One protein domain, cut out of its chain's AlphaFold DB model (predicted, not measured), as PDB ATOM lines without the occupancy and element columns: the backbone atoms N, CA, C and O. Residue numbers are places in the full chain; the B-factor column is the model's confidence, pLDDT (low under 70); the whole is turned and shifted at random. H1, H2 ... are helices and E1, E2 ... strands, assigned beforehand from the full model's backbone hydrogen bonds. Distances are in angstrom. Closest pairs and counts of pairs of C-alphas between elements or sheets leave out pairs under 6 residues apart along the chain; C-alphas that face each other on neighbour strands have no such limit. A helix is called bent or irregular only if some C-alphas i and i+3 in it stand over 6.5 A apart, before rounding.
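Overview. This is residues 2 to 167 of the 352 residues of an uncharacterized protein of Bombyx mori (UniProt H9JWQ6). A five-strand sheet, E4 E5 E8 E7 E6, curled like part of a barrel and folded back on itself at E8, stands next to a small three-strand sheet, E1 E3 E2. H2 packs over E5 and E8 at one end of the longest axis, H1 sits beside E2 on the small sheet, H3 leaves the end of E8 and grazes both sheets, and the tip of the E6-E7 hairpin, residues 126 to 131, sticks out. The printed part has 166 residues with three named helices and eight named strands, in the order E1 H1 E2 E3 E4 H2 E5 E6 E7 E8 H3; both sheets are antiparallel. The class is mixed, helices and strands, though under half of the residues are in named elements. The whole is compact, with a radius of gyration of the C-alphas of 16.6 A, and spans 48 by 38 by 30 A.

Arrangement. Start at E1, residues 2 to 5, H1, residues 14 to 20, E2, residues 34 to 41, and E3, residues 53 to 58. E1, H1 and E2 form a split strand-helix-strand unit, two strands running the same way with E3 between them, and its crossover is right-handed. Look at N 4 and O 54, 2.9 A apart, for E1 and E3, and at N 55 and O 40, 2.9 A apart, for the hairpin E2 and E3. H1 is on this sheet at its level, with a height of 2.7 A; its closest C-alphas to E2 are those of Arg 18 and Val 36, 5.2 A apart. E2 bends by 65 degrees at residue 37. Go on to E4, residues 77 to 80, H2, residues 82 to 91, and E5, residues 104 to 109. N 78 and O 108, 2.8 A apart, lie across E4 and E5. Then find E6, residues 122 to 127, E7, residues 130 to 137, and E8, residues 147 to 151. E6 E7 E8 are a meander, each strand the antiparallel neighbour of the one before, and E5 E6 E7 E8 a Greek key, in which E5 is also the antiparallel neighbour of E8. Check N 132 and O 125 at 2.8 A for the hairpin E6 and E7, N 150 and O 136 at 2.7 A for the hairpin E7 and E8, and N 149 and O 105 at 2.8 A for E5 and E8. It is a folded sheet, bent back into two leaves: E4 E5 face E7 E6, with E8 as the hinge. H2 is on this sheet over E5 and E8, at a height of 10.2 A, and runs across the strands at 67 degrees to E5 on the local plane; its closest C-alphas to E5 are those of Cys 85 and Cys 106, 6.3 A apart. H3, residues 152 to 165, only grazes the curled sheet with residues 152 to 155 and the small sheet with residues 152 to 163. The C-alphas of Gly 135 and Tyr 152, 4.6 A apart, are the closest of E7 and H3. Between the sheets, the closest C-alphas of E1 and E7 are those of Ser 5 and Phe 136, 7.1 A apart. Every O i to N i+4 pair is within hydrogen-bond range in H1 and H2, and 8 of 10 in H3.

Along the chain. Find C-alpha 2 at (120.150, 77.429, -40.309), where E1 begins. E2 measures 19.6 A from first to last C-alpha, E3 16.2 A, H2 14.2 A, E5 16.4 A and E6 15.8 A. E7 measures 20.4 A and bends by 53 degrees at residue 134. H3 measures 19.2 A and ends at C-alpha 165, (120.108, 63.078, -46.976); it is irregular, with C-alphas 154 and 157 being 7.3 A apart.

Size, cuts and confidence. The two C-alphas farthest apart are those of Asp 62 and Arg 91, 50.0 A. The printed part has no cut. The links H1 to E2, E2 to E3, E3 to E4, H2 to E5 and E5 to E6 are long, that from E3 to E4 having 18 residues. The mean pLDDT of the printed part is 81.2, and residues 10 to 12, 27 to 29, 60 to 72, 112 to 116, 165 and 167 are under 70.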
ATOM      1  N   VAL A   2     119.293  76.240 -40.256       87.00
ATOM      2  CA  VAL A   2     120.150  77.429 -40.309       87.00
ATOM      3  C   VAL A   2     121.612  77.010 -40.433       87.00
ATOM      4  O   VAL A   2     121.988  75.908 -40.031       87.00
ATOM      5  N   LEU A   3     122.415  77.877 -41.037       89.19
ATOM      6  CA  LEU A   3     123.857  77.709 -41.170       89.19
ATOM      7  C   LEU A   3     124.550  78.599 -40.140       89.19
ATOM      8  O   LEU A   3     124.117  79.726 -39.911       89.19
ATOM      9  N   ALA A   4     125.607  78.084 -39.525       87.75
ATOM     10  CA  ALA A   4     126.364  78.773 -38.490       87.75
ATOM     11  C   ALA A   4     127.844  78.374 -38.548       87.75
ATOM     12  O   ALA A   4     128.225  77.438 -39.250       87.75
ATOM     13  N   SER A   5     128.679  79.075 -37.789       87.50
ATOM     14  CA  SER A   5     130.057  78.656 -37.544       87.50
ATOM     15  C   SER A   5     130.098  77.561 -36.479       87.50
ATOM     16  O   SER A   5     129.442  77.669 -35.443       87.50
ATOM     17  N   ALA A   6     130.895  76.526 -36.713       88.00
ATOM     18  CA  ALA A   6     131.089  75.420 -35.781       88.00
ATOM     19  C   ALA A   6     131.729  75.852 -34.453       88.00
ATOM     20  O   ALA A   6     131.403  75.295 -33.403       88.00
ATOM     21  N   ALA A   7     132.580  76.884 -34.496       82.81
ATOM     22  CA  ALA A   7     133.264  77.436 -33.328       82.81
ATOM     23  C   ALA A   7     132.295  77.945 -32.241       82.81
ATOM     24  O   ALA A   7     132.648  77.963 -31.064       82.81
ATOM     25  N   GLU A   8     131.070  78.325 -32.625       78.44
ATOM     26  CA  GLU A   8     130.023  78.805 -31.711       78.44
ATOM     27  C   GLU A   8     129.251  77.675 -31.017       78.44
ATOM     28  O   GLU A   8     128.557  77.904 -30.031       78.44
ATOM     29  N   ILE A   9     129.322  76.451 -31.545       77.94
ATOM     30  CA  ILE A   9     128.378  75.376 -31.207       77.94
ATOM     31  C   ILE A   9     129.046  74.275 -30.386       77.94
ATOM     32  O   ILE A   9     128.472  73.763 -29.426       77.94
ATOM     33  N   GLU A  10     130.262  73.883 -30.756       68.31
ATOM     34  CA  GLU A  10     130.793  72.586 -30.334       68.31
ATOM     35  C   GLU A  10     131.365  72.555 -28.905       68.31
ATOM     36  O   GLU A  10     131.576  71.483 -28.343       68.31
ATOM     37  N   LYS A  11     131.517  73.703 -28.232       65.44
ATOM     38  CA  LYS A  11     131.920  73.710 -26.811       65.44
ATOM     39  C   LYS A  11     130.872  73.096 -25.871       65.44
ATOM     40  O   LYS A  11     131.146  72.939 -24.683       65.44
ATOM     41  N   MET A  12     129.681  72.753 -26.368       67.25
ATOM     42  CA  MET A  12     128.600  72.180 -25.571       67.25
ATOM     43  C   MET A  12     128.310  70.721 -25.957       67.25
ATOM     44  O   MET A  12     128.096  70.425 -27.138       67.25
ATOM     45  N   PRO A  13     128.196  69.803 -24.973       75.31
ATOM     46  CA  PRO A  13     127.673  68.461 -25.208       75.31
ATOM     47  C   PRO A  13     126.334  68.524 -25.947       75.31
ATOM     48  O   PRO A  13     125.492  69.366 -25.629       75.31
ATOM     49  N   LYS A  14     126.103  67.617 -26.903       72.56
ATOM     50  CA  LYS A  14     124.907  67.653 -27.766       72.56
ATOM     51  C   LYS A  14     123.591  67.746 -26.991       72.56
ATOM     52  O   LYS A  14     122.712  68.499 -27.396       72.56
ATOM     53  N   ASN A  15     123.477  67.026 -25.876       70.56
ATOM     54  CA  ASN A  15     122.283  67.061 -25.029       70.56
ATOM     55  C   ASN A  15     122.058  68.460 -24.437       70.56
ATOM     56  O   ASN A  15     120.947  68.979 -24.497       70.56
ATOM     57  N   ASN A  16     123.121  69.106 -23.953       77.56
ATOM     58  CA  ASN A  16     123.050  70.460 -23.406       77.56
ATOM     59  C   ASN A  16     122.734  71.483 -24.498       77.56
ATOM     60  O   ASN A  16     121.874  72.332 -24.294       77.56
ATOM     61  N   PHE A  17     123.369  71.369 -25.668       78.88
ATOM     62  CA  PHE A  17     123.104  72.264 -26.794       78.88
ATOM     63  C   PHE A  17     121.635  72.190 -27.234       78.88
ATOM     64  O   PHE A  17     120.970  73.209 -27.340       78.88
ATOM     65  N   ARG A  18     121.066  70.990 -27.404       77.50
ATOM     66  CA  ARG A  18     119.649  70.838 -27.787       77.50
ATOM     67  C   ARG A  18     118.685  71.429 -26.750       77.50
ATOM     68  O   ARG A  18     117.722  72.094 -27.122       77.50
ATOM     69  N   MET A  19     118.950  71.222 -25.458       77.81
ATOM     70  CA  MET A  19     118.091  71.742 -24.386       77.81
ATOM     71  C   MET A  19     118.171  73.269 -24.250       77.81
ATOM     72  O   MET A  19     117.143  73.938 -24.109       77.81
ATOM     73  N   LEU A  20     119.387  73.818 -24.288       82.25
ATOM     74  CA  LEU A  20     119.663  75.204 -23.905       82.25
ATOM     75  C   LEU A  20     119.686  76.164 -25.093       82.25
ATOM     76  O   LEU A  20     119.350  77.337 -24.935       82.25
ATOM     77  N   SER A  21     120.064  75.698 -26.282       86.25
ATOM     78  CA  SER A  21     120.196  76.573 -27.440       86.25
ATOM     79  C   SER A  21     118.839  76.953 -28.005       86.25
ATOM     80  O   SER A  21     117.929  76.134 -28.166       86.25
ATOM     81  N   LYS A  22     118.728  78.238 -28.325       85.81
ATOM     82  CA  LYS A  22     117.548  78.866 -28.900       85.81
ATOM     83  C   LYS A  22     117.970  79.694 -30.100       85.81
ATOM     84  O   LYS A  22     119.003  80.360 -30.064       85.81
ATOM     85  N   VAL A  23     117.165  79.661 -31.153       85.19
ATOM     86  CA  VAL A  23     117.375  80.465 -32.360       85.19
ATOM     87  C   VAL A  23     116.244  81.471 -32.494       85.19
ATOM     88  O   VAL A  23     115.080  81.116 -32.350       85.19
ATOM     89  N   VAL A  24     116.584  82.724 -32.776       82.50
ATOM     90  CA  VAL A  24     115.619  83.792 -33.061       82.50
ATOM     91  C   VAL A  24     115.830  84.238 -34.501       82.50
ATOM     92  O   VAL A  24     116.967  84.435 -34.930       82.50
ATOM     93  N   LEU A  25     114.744  84.381 -35.260       79.50
ATOM     94  CA  LEU A  25     114.770  84.803 -36.662       79.50
ATOM     95  C   LEU A  25     113.963  86.092 -36.832       79.50
ATOM     96  O   LEU A  25     112.890  86.223 -36.253       79.50
ATOM     97  N   GLY A  26     114.470  87.033 -37.632       70.12
ATOM     98  CA  GLY A  26     113.727  88.230 -38.059       70.12
ATOM     99  C   GLY A  26     113.547  89.342 -37.014       70.12
ATOM    100  O   GLY A  26     113.117  90.428 -37.384       70.12
ATOM    101  N   CYS A  27     113.928  89.116 -35.752       66.19
ATOM    102  CA  CYS A  27     113.748  90.056 -34.638       66.19
ATOM    103  C   CYS A  27     115.075  90.338 -33.910       66.19
ATOM    104  O   CYS A  27     115.995  89.521 -33.962       66.19
ATOM    105  N   ASN A  28     115.169  91.452 -33.168       67.56
ATOM    106  CA  ASN A  28     116.331  91.816 -32.335       67.56
ATOM    107  C   ASN A  28     116.429  90.957 -31.061       67.56
ATOM    108  O   ASN A  28     116.296  91.464 -29.950       67.56
ATOM    109  N   CYS A  29     116.548  89.638 -31.226       68.56
ATOM    110  CA  CYS A  29     116.596  88.646 -30.145       68.56
ATOM    111  C   CYS A  29     115.392  88.663 -29.174       68.56
ATOM    112  O   CYS A  29     115.368  87.892 -28.224       68.56
ATOM    113  N   SER A  30     114.383  89.498 -29.434       70.75
ATOM    114  CA  SER A  30     113.140  89.650 -28.668       70.75
ATOM    115  C   SER A  30     111.967  88.860 -29.255       70.75
ATOM    116  O   SER A  30     110.865  88.889 -28.715       70.75
ATOM    117  N   GLY A  31     112.188  88.201 -30.394       71.19
ATOM    118  CA  GLY A  31     111.186  87.387 -31.072       71.19
ATOM    119  C   GLY A  31     110.988  86.014 -30.425       71.19
ATOM    120  O   GLY A  31     111.731  85.639 -29.513       71.19
ATOM    121  N   PRO A  32     110.010  85.235 -30.919       76.75
ATOM    122  CA  PRO A  32     109.816  83.860 -30.480       76.75
ATOM    123  C   PRO A  32     111.097  83.051 -30.693       76.75
ATOM    124  O   PRO A  32     111.772  83.166 -31.721       76.75
ATOM    125  N   THR A  33     111.436  82.242 -29.692       81.81
ATOM    126  CA  THR A  33     112.609  81.374 -29.741       81.81
ATOM    127  C   THR A  33     112.257  80.031 -30.354       81.81
ATOM    128  O   THR A  33     111.181  79.481 -30.136       81.81
ATOM    129  N   ILE A  34     113.197  79.497 -31.122       84.25
ATOM    130  CA  ILE A  34     113.067  78.231 -31.826       84.25
ATOM    131  C   ILE A  34     114.032  77.238 -31.198       84.25
ATOM    132  O   ILE A  34     115.224  77.531 -31.060       84.25
ATOM    133  N   GLY A  35     113.517  76.071 -30.819       83.12
ATOM    134  CA  GLY A  35     114.328  74.970 -30.318       83.12
ATOM    135  C   GLY A  35     115.253  74.398 -31.390       83.12
ATOM    136  O   GLY A  35     114.972  74.451 -32.594       83.12
ATOM    137  N   VAL A  36     116.378  73.842 -30.946       83.00
ATOM    138  CA  VAL A  36     117.325  73.141 -31.812       83.00
ATOM    139  C   VAL A  36     117.101  71.640 -31.691       83.00
ATOM    140  O   VAL A  36     117.272  71.063 -30.621       83.00
ATOM    141  N   ARG A  37     116.801  70.990 -32.820       76.12
ATOM    142  CA  ARG A  37     116.610  69.536 -32.887       76.12
ATOM    143  C   ARG A  37     117.940  68.792 -32.951       76.12
ATOM    144  O   ARG A  37     118.156  67.817 -32.238       76.12
ATOM    145  N   ASP A  38     118.835  69.235 -33.830       78.12
ATOM    146  CA  ASP A  38     120.154  68.626 -34.017       78.12
ATOM    147  C   ASP A  38     121.126  69.603 -34.689       78.12
ATOM    148  O   ASP A  38     120.718  70.640 -35.218       78.12
ATOM    149  N   TYR A  39     122.412  69.259 -34.701       83.88
ATOM    150  CA  TYR A  39     123.418  69.967 -35.485       83.88
ATOM    151  C   TYR A  39     124.504  69.035 -36.030       83.88
ATOM    152  O   TYR A  39     124.731  67.921 -35.540       83.88
ATOM    153  N   ILE A  40     125.192  69.525 -37.059       83.19
ATOM    154  CA  ILE A  40     126.204  68.792 -37.811       83.19
ATOM    155  C   ILE A  40     127.347  69.727 -38.176       83.19
ATOM    156  O   ILE A  40     127.143  70.690 -38.915       83.19
ATOM    157  N   ASN A  41     128.553  69.384 -37.742       87.56
ATOM    158  CA  ASN A  41     129.760  70.094 -38.142       87.56
ATOM    159  C   ASN A  41     130.294  69.541 -39.469       87.56
ATOM    160  O   ASN A  41     130.197  68.342 -39.751       87.56
ATOM    161  N   HIS A  42     130.881  70.412 -40.282       88.38
ATOM    162  CA  HIS A  42     131.659  69.988 -41.437       88.38
ATOM    163  C   HIS A  42     132.852  69.115 -40.988       88.38
ATOM    164  O   HIS A  42     133.469  69.435 -39.974       88.38
ATOM    165  N   PRO A  43     133.245  68.059 -41.731       87.06
ATOM    166  CA  PRO A  43     134.350  67.170 -41.341       87.06
ATOM    167  C   PRO A  43     135.723  67.833 -41.174       87.06
ATOM    168  O   PRO A  43     136.609  67.239 -40.569       87.06
ATOM    169  N   ASP A  44     135.924  69.028 -41.736       86.19
ATOM    170  CA  ASP A  44     137.164  69.792 -41.535       86.19
ATOM    171  C   ASP A  44     137.279  70.375 -40.123       86.19
ATOM    172  O   ASP A  44     138.390  70.665 -39.672       86.19
ATOM    173  N   TYR A  45     136.148  70.517 -39.430       85.69
ATOM    174  CA  TYR A  45     136.127  70.980 -38.058       85.69
ATOM    175  C   TYR A  45     136.914  70.023 -37.147       85.69
ATOM    176  O   TYR A  45     136.708  68.808 -37.191       85.69
ATOM    177  N   GLY A  46     137.830  70.558 -36.337       78.44
ATOM    178  CA  GLY A  46     138.649  69.801 -35.381       78.44
ATOM    179  C   GLY A  46     139.748  68.935 -36.014       78.44
ATOM    180  O   GLY A  46     140.699  68.569 -35.332       78.44
ATOM    181  N   ARG A  47     139.664  68.638 -37.320       77.12
ATOM    182  CA  ARG A  47     140.721  67.951 -38.082       77.12
ATOM    183  C   ARG A  47     141.743  68.911 -38.676       77.12
ATOM    184  O   ARG A  47     142.935  68.647 -38.600       77.12
ATOM    185  N   HIS A  48     141.267  69.987 -39.299       73.00
ATOM    186  CA  HIS A  48     142.112  70.937 -40.033       73.00
ATOM    187  C   HIS A  48     141.966  72.369 -39.516       73.00
ATOM    188  O   HIS A  48     142.897  73.156 -39.630       73.00
ATOM    189  N   SER A  49     140.799  72.720 -38.973       80.81
ATOM    190  CA  SER A  49     140.522  74.056 -38.448       80.81
ATOM    191  C   SER A  49     139.398  73.996 -37.420       80.81
ATOM    192  O   SER A  49     138.509  73.153 -37.521       80.81
ATOM    193  N   TYR A  50     139.389  74.918 -36.459       81.62
ATOM    194  CA  TYR A  50     138.213  75.147 -35.606       81.62
ATOM    195  C   TYR A  50     137.197  76.095 -36.254       81.62
ATOM    196  O   TYR A  50     136.087  76.266 -35.760       81.62
ATOM    197  N   ASN A  51     137.544  76.691 -37.396       82.19
ATOM    198  CA  ASN A  51     136.665  77.562 -38.156       82.19
ATOM    199  C   ASN A  51     136.143  76.818 -39.384       82.19
ATOM    200  O   ASN A  51     136.758  76.808 -40.451       82.19
ATOM    201  N   ALA A  52     134.986  76.187 -39.210       88.06
ATOM    202  CA  ALA A  52     134.290  75.443 -40.250       88.06
ATOM    203  C   ALA A  52     132.779  75.682 -40.170       88.06
ATOM    204  O   ALA A  52     132.270  76.252 -39.203       88.06
ATOM    205  N   LEU A  53     132.057  75.249 -41.203       90.44
ATOM    206  CA  LEU A  53     130.611  75.415 -41.283       90.44
ATOM    207  C   LEU A  53     129.875  74.356 -40.448       90.44
ATOM    208  O   LEU A  53     130.245  73.181 -40.454       90.44
ATOM    209  N   THR A  54     128.781  74.759 -39.811       89.31
ATOM    210  CA  THR A  54     127.842  73.875 -39.117       89.31
ATOM    211  C   THR A  54     126.426  74.108 -39.613       89.31
ATOM    212  O   THR A  54     125.993  75.235 -39.850       89.31
ATOM    213  N   MET A  55     125.687  73.015 -39.764       87.81
ATOM    214  CA  MET A  55     124.259  73.026 -40.052       87.81
ATOM    215  C   MET A  55     123.488  72.746 -38.770       87.81
ATOM    216  O   MET A  55     123.752  71.749 -38.104       87.81
ATOM    217  N   VAL A  56     122.511  73.594 -38.458       86.50
ATOM    218  CA  VAL A  56     121.631  73.442 -37.295       86.50
ATOM    219  C   VAL A  56     120.201  73.220 -37.771       86.50
ATOM    220  O   VAL A  56     119.642  73.982 -38.571       86.50
ATOM    221  N   GLN A  57     119.588  72.151 -37.282       82.00
ATOM    222  CA  GLN A  57     118.192  71.844 -37.528       82.00
ATOM    223  C   GLN A  57     117.322  72.441 -36.428       82.00
ATOM    224  O   GLN A  57     117.583  72.266 -35.242       82.00
ATOM    225  N   LEU A  58     116.267  73.129 -36.851       82.25
ATOM    226  CA  LEU A  58     115.337  73.829 -35.978       82.25
ATOM    227  C   LEU A  58     114.024  73.056 -35.839       82.25
ATOM    228  O   LEU A  58     113.649  72.308 -36.743       82.25
ATOM    229  N   GLU A  59     113.320  73.284 -34.737       76.94
ATOM    230  CA  GLU A  59     111.947  72.830 -34.506       76.94
ATOM    231  C   GLU A  59     110.966  73.846 -35.113       76.94
ATOM    232  O   GLU A  59     110.652  74.859 -34.497       76.94
ATOM    233  N   THR A  60     110.541  73.639 -36.362       69.69
ATOM    234  CA  THR A  60     109.864  74.686 -37.153       69.69
ATOM    235  C   THR A  60     108.339  74.602 -37.198       69.69
ATOM    236  O   THR A  60     107.721  75.341 -37.958       69.69
ATOM    237  N   ASP A  61     107.732  73.713 -36.421       59.31
ATOM    238  CA  ASP A  61     106.351  73.263 -36.644       59.31
ATOM    239  C   ASP A  61     105.281  74.346 -36.408       59.31
ATOM    240  O   ASP A  61     104.173  74.207 -36.916       59.31
ATOM    241  N   ASP A  62     105.603  75.427 -35.685       56.53
ATOM    242  CA  ASP A  62     104.667  76.510 -35.335       56.53
ATOM    243  C   ASP A  62     105.268  77.918 -35.561       56.53
ATOM    244  O   ASP A  62     104.995  78.867 -34.824       56.53
ATOM    245  N   LEU A  63     106.129  78.080 -36.571       60.22
ATOM    246  CA  LEU A  63     106.815  79.352 -36.816       60.22
ATOM    247  C   LEU A  63     106.027  80.319 -37.705       60.22
ATOM    248  O   LEU A  63     105.987  80.179 -38.926       60.22
ATOM    249  N   THR A  64     105.529  81.400 -37.107       58.84
ATOM    250  CA  THR A  64     105.221  82.642 -37.825       58.84
ATOM    251  C   THR A  64     106.444  83.554 -37.777       58.84
ATOM    252  O   THR A  64     106.649  84.280 -36.805       58.84
ATOM    253  N   ILE A  65     107.296  83.487 -38.802       60.72
ATOM    254  CA  ILE A  65     108.455  84.379 -38.910       60.72
ATOM    255  C   ILE A  65     107.973  85.710 -39.488       60.72
ATOM    256  O   ILE A  65     107.648  85.794 -40.672       60.72
ATOM    257  N   ASP A  66     107.938  86.751 -38.661       57.88
ATOM    258  CA  ASP A  66     107.751  88.115 -39.142       57.88
ATOM    259  C   ASP A  66     109.109  88.696 -39.570       57.88
ATOM    260  O   ASP A  66     109.893  89.188 -38.761       57.88
ATOM    261  N   CYS A  67     109.410  88.602 -40.867       58.69
ATOM    262  CA  CYS A  67     110.637  89.140 -41.459       58.69
ATOM    263  C   CYS A  67     110.594  90.664 -41.689       58.69
ATOM    264  O   CYS A  67     111.505  91.193 -42.324       58.69
ATOM    265  N   THR A  68     109.546  91.377 -41.255       57.59
ATOM    266  CA  THR A  68     109.338  92.788 -41.637       57.59
ATOM    267  C   THR A  68     110.118  93.795 -40.788       57.59
ATOM    268  O   THR A  68     110.215  94.959 -41.176       57.59
ATOM    269  N   LYS A  69     110.736  93.368 -39.675       55.88
ATOM    270  CA  LYS A  69     111.524  94.240 -38.780       55.88
ATOM    271  C   LYS A  69     112.960  93.745 -38.538       55.88
ATOM    272  O   LYS A  69     113.356  93.566 -37.383       55.88
ATOM    273  N   PRO A  70     113.780  93.537 -39.585       55.84
ATOM    274  CA  PRO A  70     115.155  93.115 -39.382       55.84
ATOM    275  C   PRO A  70     115.972  94.265 -38.778       55.84
ATOM    276  O   PRO A  70     116.167  95.304 -39.402       55.84
ATOM    277  N   ILE A  71     116.492  94.058 -37.569       61.38
ATOM    278  CA  ILE A  71     117.510  94.928 -36.970       61.38
ATOM    279  C   ILE A  71     118.856  94.253 -37.232       61.38
ATOM    280  O   ILE A  71     119.382  93.519 -36.400       61.38
ATOM    281  N   VAL A  72     119.370  94.424 -38.452       68.44
ATOM    282  CA  VAL A  72     120.704  93.953 -38.844       68.44
ATOM    283  C   VAL A  72     121.580  95.149 -39.181       68.44
ATOM    284  O   VAL A  72     121.197  96.011 -39.969       68.44
ATOM    285  N   ASN A  73     122.774  95.197 -38.593       75.75
ATOM    286  CA  ASN A  73     123.784  96.171 -38.990       75.75
ATOM    287  C   ASN A  73     124.388  95.724 -40.321       75.75
ATOM    288  O   ASN A  73     124.948  94.631 -40.418       75.75
ATOM    289  N   VAL A  74     124.270  96.569 -41.344       81.69
ATOM    290  CA  VAL A  74     124.788  96.289 -42.684       81.69
ATOM    291  C   VAL A  74     126.014  97.155 -42.931       81.69
ATOM    292  O   VAL A  74     125.933  98.381 -42.899       81.69
ATOM    293  N   TYR A  75     127.142  96.510 -43.221       84.62
ATOM    294  CA  TYR A  75     128.387  97.179 -43.586       84.62
ATOM    295  C   TYR A  75     128.699  96.920 -45.055       84.62
ATOM    296  O   TYR A  75     128.622  95.785 -45.531       84.62
ATOM    297  N   LYS A  76     129.069  97.974 -45.788       88.44
ATOM    298  CA  LYS A  76     129.571  97.823 -47.154       88.44
ATOM    299  C   LYS A  76     131.008  97.319 -47.086       88.44
ATOM    300  O   LYS A  76     131.869  97.986 -46.513       88.44
ATOM    301  N   MET A  77     131.252  96.164 -47.690       88.88
ATOM    302  CA  MET A  77     132.548  95.492 -47.666       88.88
ATOM    303  C   MET A  77     133.275  95.665 -49.004       88.88
ATOM    304  O   MET A  77     132.635  95.698 -50.057       88.88
ATOM    305  N   LYS A  78     134.605  95.746 -48.963       90.62
ATOM    306  CA  LYS A  78     135.492  95.564 -50.118       90.62
ATOM    307  C   LYS A  78     136.207  94.219 -50.006       90.62
ATOM    308  O   LYS A  78     136.531  93.785 -48.902       90.62
ATOM    309  N   TYR A  79     136.436  93.578 -51.145       93.19
ATOM    310  CA  TYR A  79     137.256  92.374 -51.221       93.19
ATOM    311  C   TYR A  79     138.713  92.706 -50.880       93.19
ATOM    312  O   TYR A  79     139.201  93.778 -51.244       93.19
ATOM    313  N   VAL A  80     139.377  91.796 -50.173       93.00
ATOM    314  CA  VAL A  80     140.806  91.860 -49.854       93.00
ATOM    315  C   VAL A  80     141.429  90.573 -50.373       93.00
ATOM    316  O   VAL A  80     140.922  89.494 -50.074       93.00
ATOM    317  N   GLY A  81     142.501  90.684 -51.157       93.38
ATOM    318  CA  GLY A  81     143.180  89.511 -51.705       93.38
ATOM    319  C   GLY A  81     143.801  88.644 -50.609       93.38
ATOM    320  O   GLY A  81     144.202  89.151 -49.559       93.38
ATOM    321  N   ASP A  82     143.918  87.341 -50.863       90.31
ATOM    322  CA  ASP A  82     144.413  86.375 -49.871       90.31
ATOM    323  C   ASP A  82     145.824  86.708 -49.372       90.31
ATOM    324  O   ASP A  82     146.104  86.597 -48.179       90.31
ATOM    325  N   GLU A  83     146.702  87.180 -50.262       91.50
ATOM    326  CA  GLU A  83     148.062  87.575 -49.897       91.50
ATOM    327  C   GLU A  83     148.072  88.792 -48.962       91.50
ATOM    328  O   GLU A  83     148.705  88.754 -47.907       91.50
ATOM    329  N   GLU A  84     147.332  89.848 -49.314       93.50
ATOM    330  CA  GLU A  84     147.198  91.061 -48.498       93.50
ATOM    331  C   GLU A  84     146.608  90.723 -47.122       93.50
ATOM    332  O   GLU A  84     147.125  91.151 -46.086       93.50
ATOM    333  N   CYS A  85     145.573  89.881 -47.101       91.38
ATOM    334  CA  CYS A  85     144.947  89.413 -45.875       91.38
ATOM    335  C   CYS A  85     145.934  88.623 -45.002       91.38
ATOM    336  O   CYS A  85     146.100  88.922 -43.820       91.38
ATOM    337  N   GLY A  86     146.649  87.654 -45.580       89.94
ATOM    338  CA  GLY A  86     147.635  86.852 -44.858       89.94
ATOM    339  C   GLY A  86     148.829  87.671 -44.360       89.94
ATOM    340  O   GLY A  86     149.343  87.422 -43.271       89.94
ATOM    341  N   GLN A  87     149.282  88.674 -45.117       91.31
ATOM    342  CA  GLN A  87     150.327  89.597 -44.660       91.31
ATOM    343  C   GLN A  87     149.863  90.429 -43.459       91.31
ATOM    344  O   GLN A  87     150.630  90.588 -42.509       91.31
ATOM    345  N   TYR A  88     148.620  90.921 -43.466       91.19
ATOM    346  CA  TYR A  88     148.060  91.664 -42.337       91.19
ATOM    347  C   TYR A  88     148.042  90.823 -41.053       91.19
ATOM    348  O   TYR A  88     148.565  91.261 -40.030       91.19
ATOM    349  N   TYR A  89     147.509  89.598 -41.110       89.06
ATOM    350  CA  TYR A  89     147.418  88.724 -39.933       89.06
ATOM    351  C   TYR A  89     148.790  88.296 -39.396       89.06
ATOM    352  O   TYR A  89     148.959  88.232 -38.179       89.06
ATOM    353  N   ARG A  90     149.779  88.077 -40.273       90.00
ATOM    354  CA  ARG A  90     151.166  87.805 -39.862       90.00
ATOM    355  C   ARG A  90     151.802  89.002 -39.160       90.00
ATOM    356  O   ARG A  90     152.381  88.836 -38.096       90.00
ATOM    357  N   ARG A  91     151.660  90.208 -39.723       89.06
ATOM    358  CA  ARG A  91     152.206  91.446 -39.129       89.06
ATOM    359  C   ARG A  91     151.536  91.818 -37.810       89.06
ATOM    360  O   ARG A  91     152.184  92.395 -36.952       89.06
ATOM    361  N   ALA A  92     150.250  91.511 -37.671       86.50
ATOM    362  CA  ALA A  92     149.490  91.749 -36.451       86.50
ATOM    363  C   ALA A  92     149.681  90.648 -35.391       86.50
ATOM    364  O   ALA A  92     149.050  90.730 -34.343       86.50
ATOM    365  N   GLU A  93     150.488  89.613 -35.668       85.56
ATOM    366  CA  GLU A  93     150.691  88.450 -34.788       85.56
ATOM    367  C   GLU A  93     149.383  87.705 -34.443       85.56
ATOM    368  O   GLU A  93     149.229  87.093 -33.389       85.56
ATOM    369  N   LEU A  94     148.419  87.725 -35.370       82.12
ATOM    370  CA  LEU A  94     147.112  87.063 -35.249       82.12
ATOM    371  C   LEU A  94     147.020  85.773 -36.085       82.12
ATOM    372  O   LEU A  94     145.939  85.188 -36.219       82.12
ATOM    373  N   ASP A  95     148.136  85.336 -36.668       79.31
ATOM    374  CA  ASP A  95     148.229  84.176 -37.559       79.31
ATOM    375  C   ASP A  95     148.398  82.856 -36.788       79.31
ATOM    376  O   ASP A  95     149.433  82.193 -36.812       79.31
ATOM    377  N   MET A  96     147.357  82.472 -36.052       77.00
ATOM    378  CA  MET A  96     147.272  81.137 -35.463       77.00
ATOM    379  C   MET A  96     146.705  80.153 -36.490       77.00
ATOM    380  O   MET A  96     145.520  80.228 -36.830       77.00
ATOM    381  N   GLY A  97     147.514  79.183 -36.927       73.06
ATOM    382  CA  GLY A  97     147.128  78.212 -37.963       73.06
ATOM    383  C   GLY A  97     145.843  77.429 -37.656       73.06
ATOM    384  O   GLY A  97     145.042  77.183 -38.551       73.06
ATOM    385  N   SER A  98     145.570  77.122 -36.382       70.75
ATOM    386  CA  SER A  98     144.339  76.434 -35.950       70.75
ATOM    387  C   SER A  98     143.064  77.283 -36.085       70.75
ATOM    388  O   SER A  98     141.955  76.739 -36.149       70.75
ATOM    389  N   LEU A  99     143.214  78.611 -36.143       74.81
ATOM    390  CA  LEU A  99     142.139  79.579 -36.352       74.81
ATOM    391  C   LEU A  99     142.000  79.980 -37.823       74.81
ATOM    392  O   LEU A  99     141.039  80.672 -38.168       74.81
ATOM    393  N   TRP A 100     142.916  79.575 -38.703       83.44
ATOM    394  CA  TRP A 100     142.754  79.829 -40.128       83.44
ATOM    395  C   TRP A 100     141.750  78.830 -40.717       83.44
ATOM    396  O   TRP A 100     141.917  77.617 -40.547       83.44
ATOM    397  N   PRO A 101     140.666  79.281 -41.371       83.44
ATOM    398  CA  PRO A 101     139.798  78.368 -42.097       83.44
ATOM    399  C   PRO A 101     140.547  77.751 -43.271       83.44
ATOM    400  O   PRO A 101     141.304  78.431 -43.956       83.44
ATOM    401  N   LYS A 102     140.253  76.488 -43.575       85.19
ATOM    402  CA  LYS A 102     140.791  75.826 -44.771       85.19
ATOM    403  C   LYS A 102     140.414  76.557 -46.064       85.19
ATOM    404  O   LYS A 102     141.217  76.638 -46.984       85.19
ATOM    405  N   TYR A 103     139.191  77.084 -46.107       88.69
ATOM    406  CA  TYR A 103     138.673  77.892 -47.204       88.69
ATOM    407  C   TYR A 103     138.165  79.211 -46.637       88.69
ATOM    408  O   TYR A 103     137.155  79.235 -45.920       88.69
ATOM    409  N   ALA A 104     138.886  80.288 -46.926       89.69
ATOM    410  CA  ALA A 104     138.578  81.619 -46.439       89.69
ATOM    411  C   ALA A 104     138.498  82.609 -47.601       89.69
ATOM    412  O   ALA A 104     139.258  82.519 -48.555       89.69
ATOM    413  N   THR A 105     137.589  83.567 -47.484       92.06
ATOM    414  CA  THR A 105     137.573  84.803 -48.268       92.06
ATOM    415  C   THR A 105     137.786  85.961 -47.308       92.06
ATOM    416  O   THR A 105     137.194  85.981 -46.222       92.06
ATOM    417  N   CYS A 106     138.597  86.936 -47.705       91.69
ATOM    418  CA  CYS A 106     138.815  88.136 -46.913       91.69
ATOM    419  C   CYS A 106     138.041  89.339 -47.450       91.69
ATOM    420  O   CYS A 106     137.950  89.588 -48.654       91.69
ATOM    421  N   ALA A 107     137.476  90.113 -46.528       91.38
ATOM    422  CA  ALA A 107     136.803  91.359 -46.844       91.38
ATOM    423  C   ALA A 107     136.964  92.367 -45.703       91.38
ATOM    424  O   ALA A 107     137.017  92.001 -44.534       91.38
ATOM    425  N   GLN A 108     137.001  93.650 -46.040       89.19
ATOM    426  CA  GLN A 108     137.168  94.750 -45.087       89.19
ATOM    427  C   GLN A 108     135.999  95.724 -45.229       89.19
ATOM    428  O   GLN A 108     135.574  96.004 -46.354       89.19
ATOM    429  N   ALA A 109     135.472  96.260 -44.125       86.94
ATOM    430  CA  ALA A 109     134.446  97.295 -44.230       86.94
ATOM    431  C   ALA A 109     135.060  98.575 -44.811       86.94
ATOM    432  O   ALA A 109     136.127  99.012 -44.388       86.94
ATOM    433  N   ILE A 110     134.375  99.189 -45.780       85.19
ATOM    434  CA  ILE A 110     134.809 100.462 -46.381       85.19
ATOM    435  C   ILE A 110     134.659 101.598 -45.366       85.19
ATOM    436  O   ILE A 110     135.494 102.492 -45.296       85.19
ATOM    437  N   MET A 111     133.585 101.552 -44.576       73.94
ATOM    438  CA  MET A 111     133.313 102.475 -43.482       73.94
ATOM    439  C   MET A 111     132.696 101.688 -42.329       73.94
ATOM    440  O   MET A 111     131.767 100.902 -42.532       73.94
ATOM    441  N   GLY A 112     133.196 101.903 -41.119       60.50
ATOM    442  CA  GLY A 112     132.689 101.259 -39.916       60.50
ATOM    443  C   GLY A 112     133.269 101.912 -38.668       60.50
ATOM    444  O   GLY A 112     134.397 102.396 -38.688       60.50
ATOM    445  N   ARG A 113     132.476 101.951 -37.594       60.19
ATOM    446  CA  ARG A 113     132.949 102.302 -36.245       60.19
ATOM    447  C   ARG A 113     133.788 101.151 -35.670       60.19
ATOM    448  O   ARG A 113     133.902 100.097 -36.298       60.19
ATOM    449  N   GLU A 114     134.309 101.323 -34.456       63.75
ATOM    450  CA  GLU A 114     134.824 100.210 -33.654       63.75
ATOM    451  C   GLU A 114     133.754  99.115 -33.540       63.75
ATOM    452  O   GLU A 114     132.667  99.313 -32.998       63.75
ATOM    453  N   CYS A 115     134.041  97.963 -34.134       69.38
ATOM    454  CA  CYS A 115     133.192  96.787 -34.094       69.38
ATOM    455  C   CYS A 115     134.097  95.559 -34.069       69.38
ATOM    456  O   CYS A 115     135.153  95.566 -34.704       69.38
ATOM    457  N   VAL A 116     133.655  94.501 -33.393       67.56
ATOM    458  CA  VAL A 116     134.283  93.178 -33.449       67.56
ATOM    459  C   VAL A 116     133.411  92.281 -34.317       67.56
ATOM    460  O   VAL A 116     132.206  92.161 -34.073       67.56
ATOM    461  N   TRP A 117     134.008  91.644 -35.325       73.31
ATOM    462  CA  TRP A 117     133.286  90.677 -36.146       73.31
ATOM    463  C   TRP A 117     132.918  89.465 -35.304       73.31
ATOM    464  O   TRP A 117     133.784  88.736 -34.816       73.31
ATOM    465  N   ARG A 118     131.611  89.258 -35.136       75.56
ATOM    466  CA  ARG A 118     131.077  88.063 -34.491       75.56
ATOM    467  C   ARG A 118     131.052  86.913 -35.483       75.56
ATOM    468  O   ARG A 118     130.750  87.108 -36.670       75.56
ATOM    469  N   SER A 119     131.332  85.714 -34.986       82.75
ATOM    470  CA  SER A 119     131.221  84.519 -35.808       82.75
ATOM    471  C   SER A 119     129.775  84.306 -36.270       82.75
ATOM    472  O   SER A 119     128.827  84.622 -35.556       82.75
ATOM    473  N   GLY A 120     129.596  83.810 -37.495       81.38
ATOM    474  CA  GLY A 120     128.276  83.586 -38.093       81.38
ATOM    475  C   GLY A 120     127.669  84.797 -38.813       81.38
ATOM    476  O   GLY A 120     126.580  84.678 -39.370       81.38
ATOM    477  N   THR A 121     128.361  85.941 -38.870       86.19
ATOM    478  CA  THR A 121     127.923  87.108 -39.663       86.19
ATOM    479  C   THR A 121     127.869  86.764 -41.156       86.19
ATOM    480  O   THR A 121     128.824  86.213 -41.687       86.19
ATOM    481  N   ALA A 122     126.793  87.097 -41.870       88.75
ATOM    482  CA  ALA A 122     126.679  86.760 -43.291       88.75
ATOM    483  C   ALA A 122     127.390  87.788 -44.193       88.75
ATOM    484  O   ALA A 122     127.065  88.976 -44.165       88.75
ATOM    485  N   LEU A 123     128.303  87.318 -45.046       90.69
ATOM    486  CA  LEU A 123     128.824  88.076 -46.183       90.69
ATOM    487  C   LEU A 123     127.976  87.759 -47.410       90.69
ATOM    488  O   LEU A 123     127.847  86.600 -47.810       90.69
ATOM    489  N   VAL A 124     127.401  88.792 -48.014       91.38
ATOM    490  CA  VAL A 124     126.480  88.661 -49.143       91.38
ATOM    491  C   VAL A 124     126.845  89.630 -50.258       91.38
ATOM    492  O   VAL A 124     127.389  90.706 -50.016       91.38
ATOM    493  N   THR A 125     126.492  89.269 -51.486       91.69
ATOM    494  CA  THR A 125     126.535  90.167 -52.643       91.69
ATOM    495  C   THR A 125     125.164  90.270 -53.283       91.69
ATOM    496  O   THR A 125     124.351  89.349 -53.188       91.69
ATOM    497  N   LYS A 126     124.889  91.397 -53.940       87.81
ATOM    498  CA  LYS A 126     123.656  91.611 -54.691       87.81
ATOM    499  C   LYS A 126     123.982  91.616 -56.179       87.81
ATOM    500  O   LYS A 126     124.622  92.540 -56.671       87.81
ATOM    501  N   THR A 127     123.514  90.603 -56.900       90.38
ATOM    502  CA  THR A 127     123.699  90.471 -58.353       90.38
ATOM    503  C   THR A 127     122.335  90.286 -59.005       90.38
ATOM    504  O   THR A 127     121.553  89.442 -58.568       90.38
ATOM    505  N   ASN A 128     122.027  91.072 -60.040       92.19
ATOM    506  CA  ASN A 128     120.746  91.018 -60.766       92.19
ATOM    507  C   ASN A 128     119.522  91.100 -59.833       92.19
ATOM    508  O   ASN A 128     118.590  90.304 -59.922       92.19
ATOM    509  N   GLY A 129     119.567  92.013 -58.858       89.12
ATOM    510  CA  GLY A 129     118.488  92.209 -57.885       89.12
ATOM    511  C   GLY A 129     118.372  91.131 -56.798       89.12
ATOM    512  O   GLY A 129     117.604  91.326 -55.859       89.12
ATOM    513  N   ARG A 130     119.148  90.041 -56.860       88.00
ATOM    514  CA  ARG A 130     119.107  88.939 -55.886       88.00
ATOM    515  C   ARG A 130     120.315  88.964 -54.960       88.00
ATOM    516  O   ARG A 130     121.446  89.145 -55.409       88.00
ATOM    517  N   TRP A 131     120.069  88.740 -53.673       86.88
ATOM    518  CA  TRP A 131     121.126  88.522 -52.691       86.88
ATOM    519  C   TRP A 131     121.654  87.093 -52.799       86.88
ATOM    520  O   TRP A 131     120.881  86.139 -52.871       86.88
ATOM    521  N   ARG A 132     122.975  86.955 -52.820       90.19
ATOM    522  CA  ARG A 132     123.697  85.685 -52.837       90.19
ATOM    523  C   ARG A 132     124.625  85.640 -51.636       90.19
ATOM    524  O   ARG A 132     125.317  86.618 -51.354       90.19
ATOM    525  N   LEU A 133     124.623  84.511 -50.940       90.44
ATOM    526  CA  LEU A 133     125.528  84.255 -49.829       90.44
ATOM    527  C   LEU A 133     126.930  83.954 -50.369       90.44
ATOM    528  O   LEU A 133     127.081  83.075 -51.212       90.44
ATOM    529  N   ILE A 134     127.927  84.685 -49.875       92.44
ATOM    530  CA  ILE A 134     129.348  84.445 -50.159       92.44
ATOM    531  C   ILE A 134     129.975  83.644 -49.024       92.44
ATOM    532  O   ILE A 134     130.745  82.727 -49.280       92.44
ATOM    533  N   GLY A 135     129.659  83.966 -47.770       91.81
ATOM    534  CA  GLY A 135     130.329  83.313 -46.654       91.81
ATOM    535  C   GLY A 135     129.849  83.726 -45.275       91.81
ATOM    536  O   GLY A 135     128.961  84.565 -45.132       91.81
ATOM    537  N   PHE A 136     130.468  83.130 -44.257       91.06
ATOM    538  CA  PHE A 136     130.170  83.387 -42.846       91.06
ATOM    539  C   PHE A 136     131.398  83.909 -42.114       91.06
ATOM    540  O   PHE A 136     132.452  83.285 -42.156       91.06
ATOM    541  N   GLY A 137     131.261  85.031 -41.422       88.31
ATOM    542  CA  GLY A 137     132.335  85.664 -40.676       88.31
ATOM    543  C   GLY A 137     132.844  84.751 -39.574       88.31
ATOM    544  O   GLY A 137     132.073  84.042 -38.919       88.31
ATOM    545  N   ILE A 138     134.151  84.790 -39.362       87.19
ATOM    546  CA  ILE A 138     134.804  84.227 -38.183       87.19
ATOM    547  C   ILE A 138     135.329  85.369 -37.312       87.19
ATOM    548  O   ILE A 138     135.331  86.527 -37.731       87.19
ATOM    549  N   TYR A 139     135.768  85.053 -36.094       84.75
ATOM    550  CA  TYR A 139     136.344  86.064 -35.214       84.75
ATOM    551  C   TYR A 139     137.534  86.775 -35.877       84.75
ATOM    552  O   TYR A 139     138.432  86.144 -36.459       84.75
ATOM    553  N   GLY A 140     137.523  88.107 -35.793       80.44
ATOM    554  CA  GLY A 140     138.499  88.972 -36.444       80.44
ATOM    555  C   GLY A 140     138.730  90.298 -35.708       80.44
ATOM    556  O   GLY A 140     137.908  90.686 -34.876       80.44
ATOM    557  N   PRO A 141     139.840  90.990 -36.027       73.88
ATOM    558  CA  PRO A 141     140.382  92.095 -35.232       73.88
ATOM    559  C   PRO A 141     139.607  93.415 -35.332       73.88
ATOM    560  O   PRO A 141     139.825  94.303 -34.518       73.88
ATOM    561  N   GLY A 142     138.674  93.551 -36.282       75.62
ATOM    562  CA  GLY A 142     137.668  94.614 -36.254       75.62
ATOM    563  C   GLY A 142     137.060  94.966 -37.613       75.62
ATOM    564  O   GLY A 142     137.528  94.494 -38.648       75.62
ATOM    565  N   CYS A 143     136.018  95.808 -37.622       74.94
ATOM    566  CA  CYS A 143     135.317  96.251 -38.843       74.94
ATOM    567  C   CYS A 143     136.250  96.879 -39.890       74.94
ATOM    568  O   CYS A 143     136.139  96.587 -41.081       74.94
ATOM    569  N   GLY A 144     137.167  97.737 -39.436       78.00
ATOM    570  CA  GLY A 144     138.120  98.448 -40.288       78.00
ATOM    571  C   GLY A 144     139.350  97.631 -40.682       78.00
ATOM    572  O   GLY A 144     140.198  98.159 -41.386       78.00
ATOM    573  N   ALA A 145     139.465  96.374 -40.256       86.94
ATOM    574  CA  ALA A 145     140.558  95.477 -40.614       86.94
ATOM    575  C   ALA A 145     140.074  94.388 -41.591       86.94
ATOM    576  O   ALA A 145     138.870  94.114 -41.647       86.94
ATOM    577  N   PRO A 146     140.978  93.751 -42.361       89.56
ATOM    578  CA  PRO A 146     140.639  92.562 -43.132       89.56
ATOM    579  C   PRO A 146     140.025  91.491 -42.225       89.56
ATOM    580  O   PRO A 146     140.658  91.002 -41.292       89.56
ATOM    581  N   ALA A 147     138.772  91.146 -42.494       89.00
ATOM    582  CA  ALA A 147     138.037  90.115 -41.790       89.00
ATOM    583  C   ALA A 147     137.928  88.867 -42.653       89.00
ATOM    584  O   ALA A 147     137.807  88.940 -43.876       89.00
ATOM    585  N   ARG A 148     137.957  87.714 -41.992       90.50
ATOM    586  CA  ARG A 148     137.926  86.404 -42.635       90.50
ATOM    587  C   ARG A 148     136.511  85.847 -42.605       90.50
ATOM    588  O   ARG A 148     135.821  85.919 -41.585       90.50
ATOM    589  N   PHE A 149     136.115  85.240 -43.710       91.56
ATOM    590  CA  PHE A 149     134.826  84.592 -43.883       91.56
ATOM    591  C   PHE A 149     135.045  83.174 -44.400       91.56
ATOM    592  O   PHE A 149     135.862  82.964 -45.289       91.56
ATOM    593  N   LEU A 150     134.306  82.205 -43.869       92.25
ATOM    594  CA  LEU A 150     134.193  80.867 -44.441       92.25
ATOM    595  C   LEU A 150     133.586  80.989 -45.837       92.25
ATOM    596  O   LEU A 150     132.453  81.455 -45.950       92.25
ATOM    597  N   ASP A 151     134.311  80.570 -46.871       92.25
ATOM    598  CA  ASP A 151     133.823  80.636 -48.252       92.25
ATOM    599  C   ASP A 151     132.707  79.607 -48.478       92.25
ATOM    600  O   ASP A 151     132.955  78.403 -48.577       92.25
ATOM    601  N   TYR A 152     131.461  80.080 -48.571       91.81
ATOM    602  CA  TYR A 152     130.289  79.230 -48.768       91.81
ATOM    603  C   TYR A 152     130.337  78.462 -50.091       91.81
ATOM    604  O   TYR A 152     129.827  77.342 -50.142       91.81
ATOM    605  N   GLY A 153     130.979  79.001 -51.132       91.19
ATOM    606  CA  GLY A 153     131.137  78.315 -52.414       91.19
ATOM    607  C   GLY A 153     131.831  76.960 -52.259       91.19
ATOM    608  O   GLY A 153     131.421  75.981 -52.881       91.19
ATOM    609  N   MET A 154     132.796  76.866 -51.342       91.56
ATOM    610  CA  MET A 154     133.510  75.619 -51.047       91.56
ATOM    611  C   MET A 154     132.679  74.627 -50.220       91.56
ATOM    612  O   MET A 154     132.900  73.416 -50.294       91.56
ATOM    613  N   TYR A 155     131.688  75.107 -49.462       90.25
ATOM    614  CA  TYR A 155     130.812  74.272 -48.630       90.25
ATOM    615  C   TYR A 155     129.469  73.920 -49.289       90.25
ATOM    616  O   TYR A 155     128.780  73.025 -48.794       90.25
ATOM    617  N   GLU A 156     129.087  74.573 -50.392       89.88
ATOM    618  CA  GLU A 156     127.783  74.419 -51.061       89.88
ATOM    619  C   GLU A 156     127.439  72.947 -51.307       89.88
ATOM    620  O   GLU A 156     126.383  72.469 -50.884       89.88
ATOM    621  N   ARG A 157     128.382  72.187 -51.874       88.81
ATOM    622  CA  ARG A 157     128.164  70.776 -52.210       88.81
ATOM    623  C   ARG A 157     127.925  69.916 -50.974       88.81
ATOM    624  O   ARG A 157     127.129  68.973 -51.018       88.81
ATOM    625  N   TRP A 158     128.628  70.204 -49.878       88.75
ATOM    626  CA  TRP A 158     128.409  69.518 -48.609       88.75
ATOM    627  C   TRP A 158     127.039  69.874 -48.039       88.75
ATOM    628  O   TRP A 158     126.302  68.959 -47.668       88.75
ATOM    629  N   VAL A 159     126.660  71.156 -48.032       87.31
ATOM    630  CA  VAL A 159     125.339  71.597 -47.561       87.31
ATOM    631  C   VAL A 159     124.237  70.926 -48.378       87.31
ATOM    632  O   VAL A 159     123.392  70.246 -47.803       87.31
ATOM    633  N   SER A 160     124.292  71.012 -49.707       84.94
ATOM    634  CA  SER A 160     123.310  70.423 -50.626       84.94
ATOM    635  C   SER A 160     123.139  68.913 -50.414       84.94
ATOM    636  O   SER A 160     122.028  68.423 -50.192       84.94
ATOM    637  N   ARG A 161     124.249  68.162 -50.340       82.69
ATOM    638  CA  ARG A 161     124.219  66.720 -50.024       82.69
ATOM    639  C   ARG A 161     123.663  66.431 -48.638       82.69
ATOM    640  O   ARG A 161     123.014  65.405 -48.447       82.69
ATOM    641  N   SER A 162     123.946  67.298 -47.674       82.50
ATOM    642  CA  SER A 162     123.471  67.133 -46.308       82.50
ATOM    643  C   SER A 162     121.967  67.321 -46.238       82.50
ATOM    644  O   SER A 162     121.293  66.455 -45.696       82.50
ATOM    645  N   VAL A 163     121.439  68.365 -46.885       78.12
ATOM    646  CA  VAL A 163     119.996  68.593 -47.023       78.12
ATOM    647  C   VAL A 163     119.314  67.412 -47.718       78.12
ATOM    648  O   VAL A 163     118.327  66.898 -47.205       78.12
ATOM    649  N   ALA A 164     119.870  66.912 -48.827       74.12
ATOM    650  CA  ALA A 164     119.279  65.810 -49.597       74.12
ATOM    651  C   ALA A 164     119.214  64.463 -48.842       74.12
ATOM    652  O   ALA A 164     118.426  63.574 -49.193       74.12
ATOM    653  N   ARG A 165     120.065  64.280 -47.824       69.62
ATOM    654  CA  ARG A 165     120.108  63.078 -46.976       69.62
ATOM    655  C   ARG A 165     119.202  63.161 -45.750       69.62
ATOM    656  O   ARG A 165     118.985  62.128 -45.117       69.62
ATOM    657  N   ILE A 166     118.693  64.342 -45.409       70.38
ATOM    658  CA  ILE A 166     117.768  64.498 -44.285       70.38
ATOM    659  C   ILE A 166     116.457  63.782 -44.611       70.38
ATOM    660  O   ILE A 166     115.960  63.817 -45.735       70.38
ATOM    661  N   GLY A 167     115.912  63.105 -43.609       67.19
ATOM    662  CA  GLY A 167     114.654  62.381 -43.687       67.19
ATOM    663  C   GLY A 167     114.774  60.946 -44.193       67.19
ATOM    664  O   GLY A 167     113.747  60.271 -44.232       67.19
TER     665      GLY A 167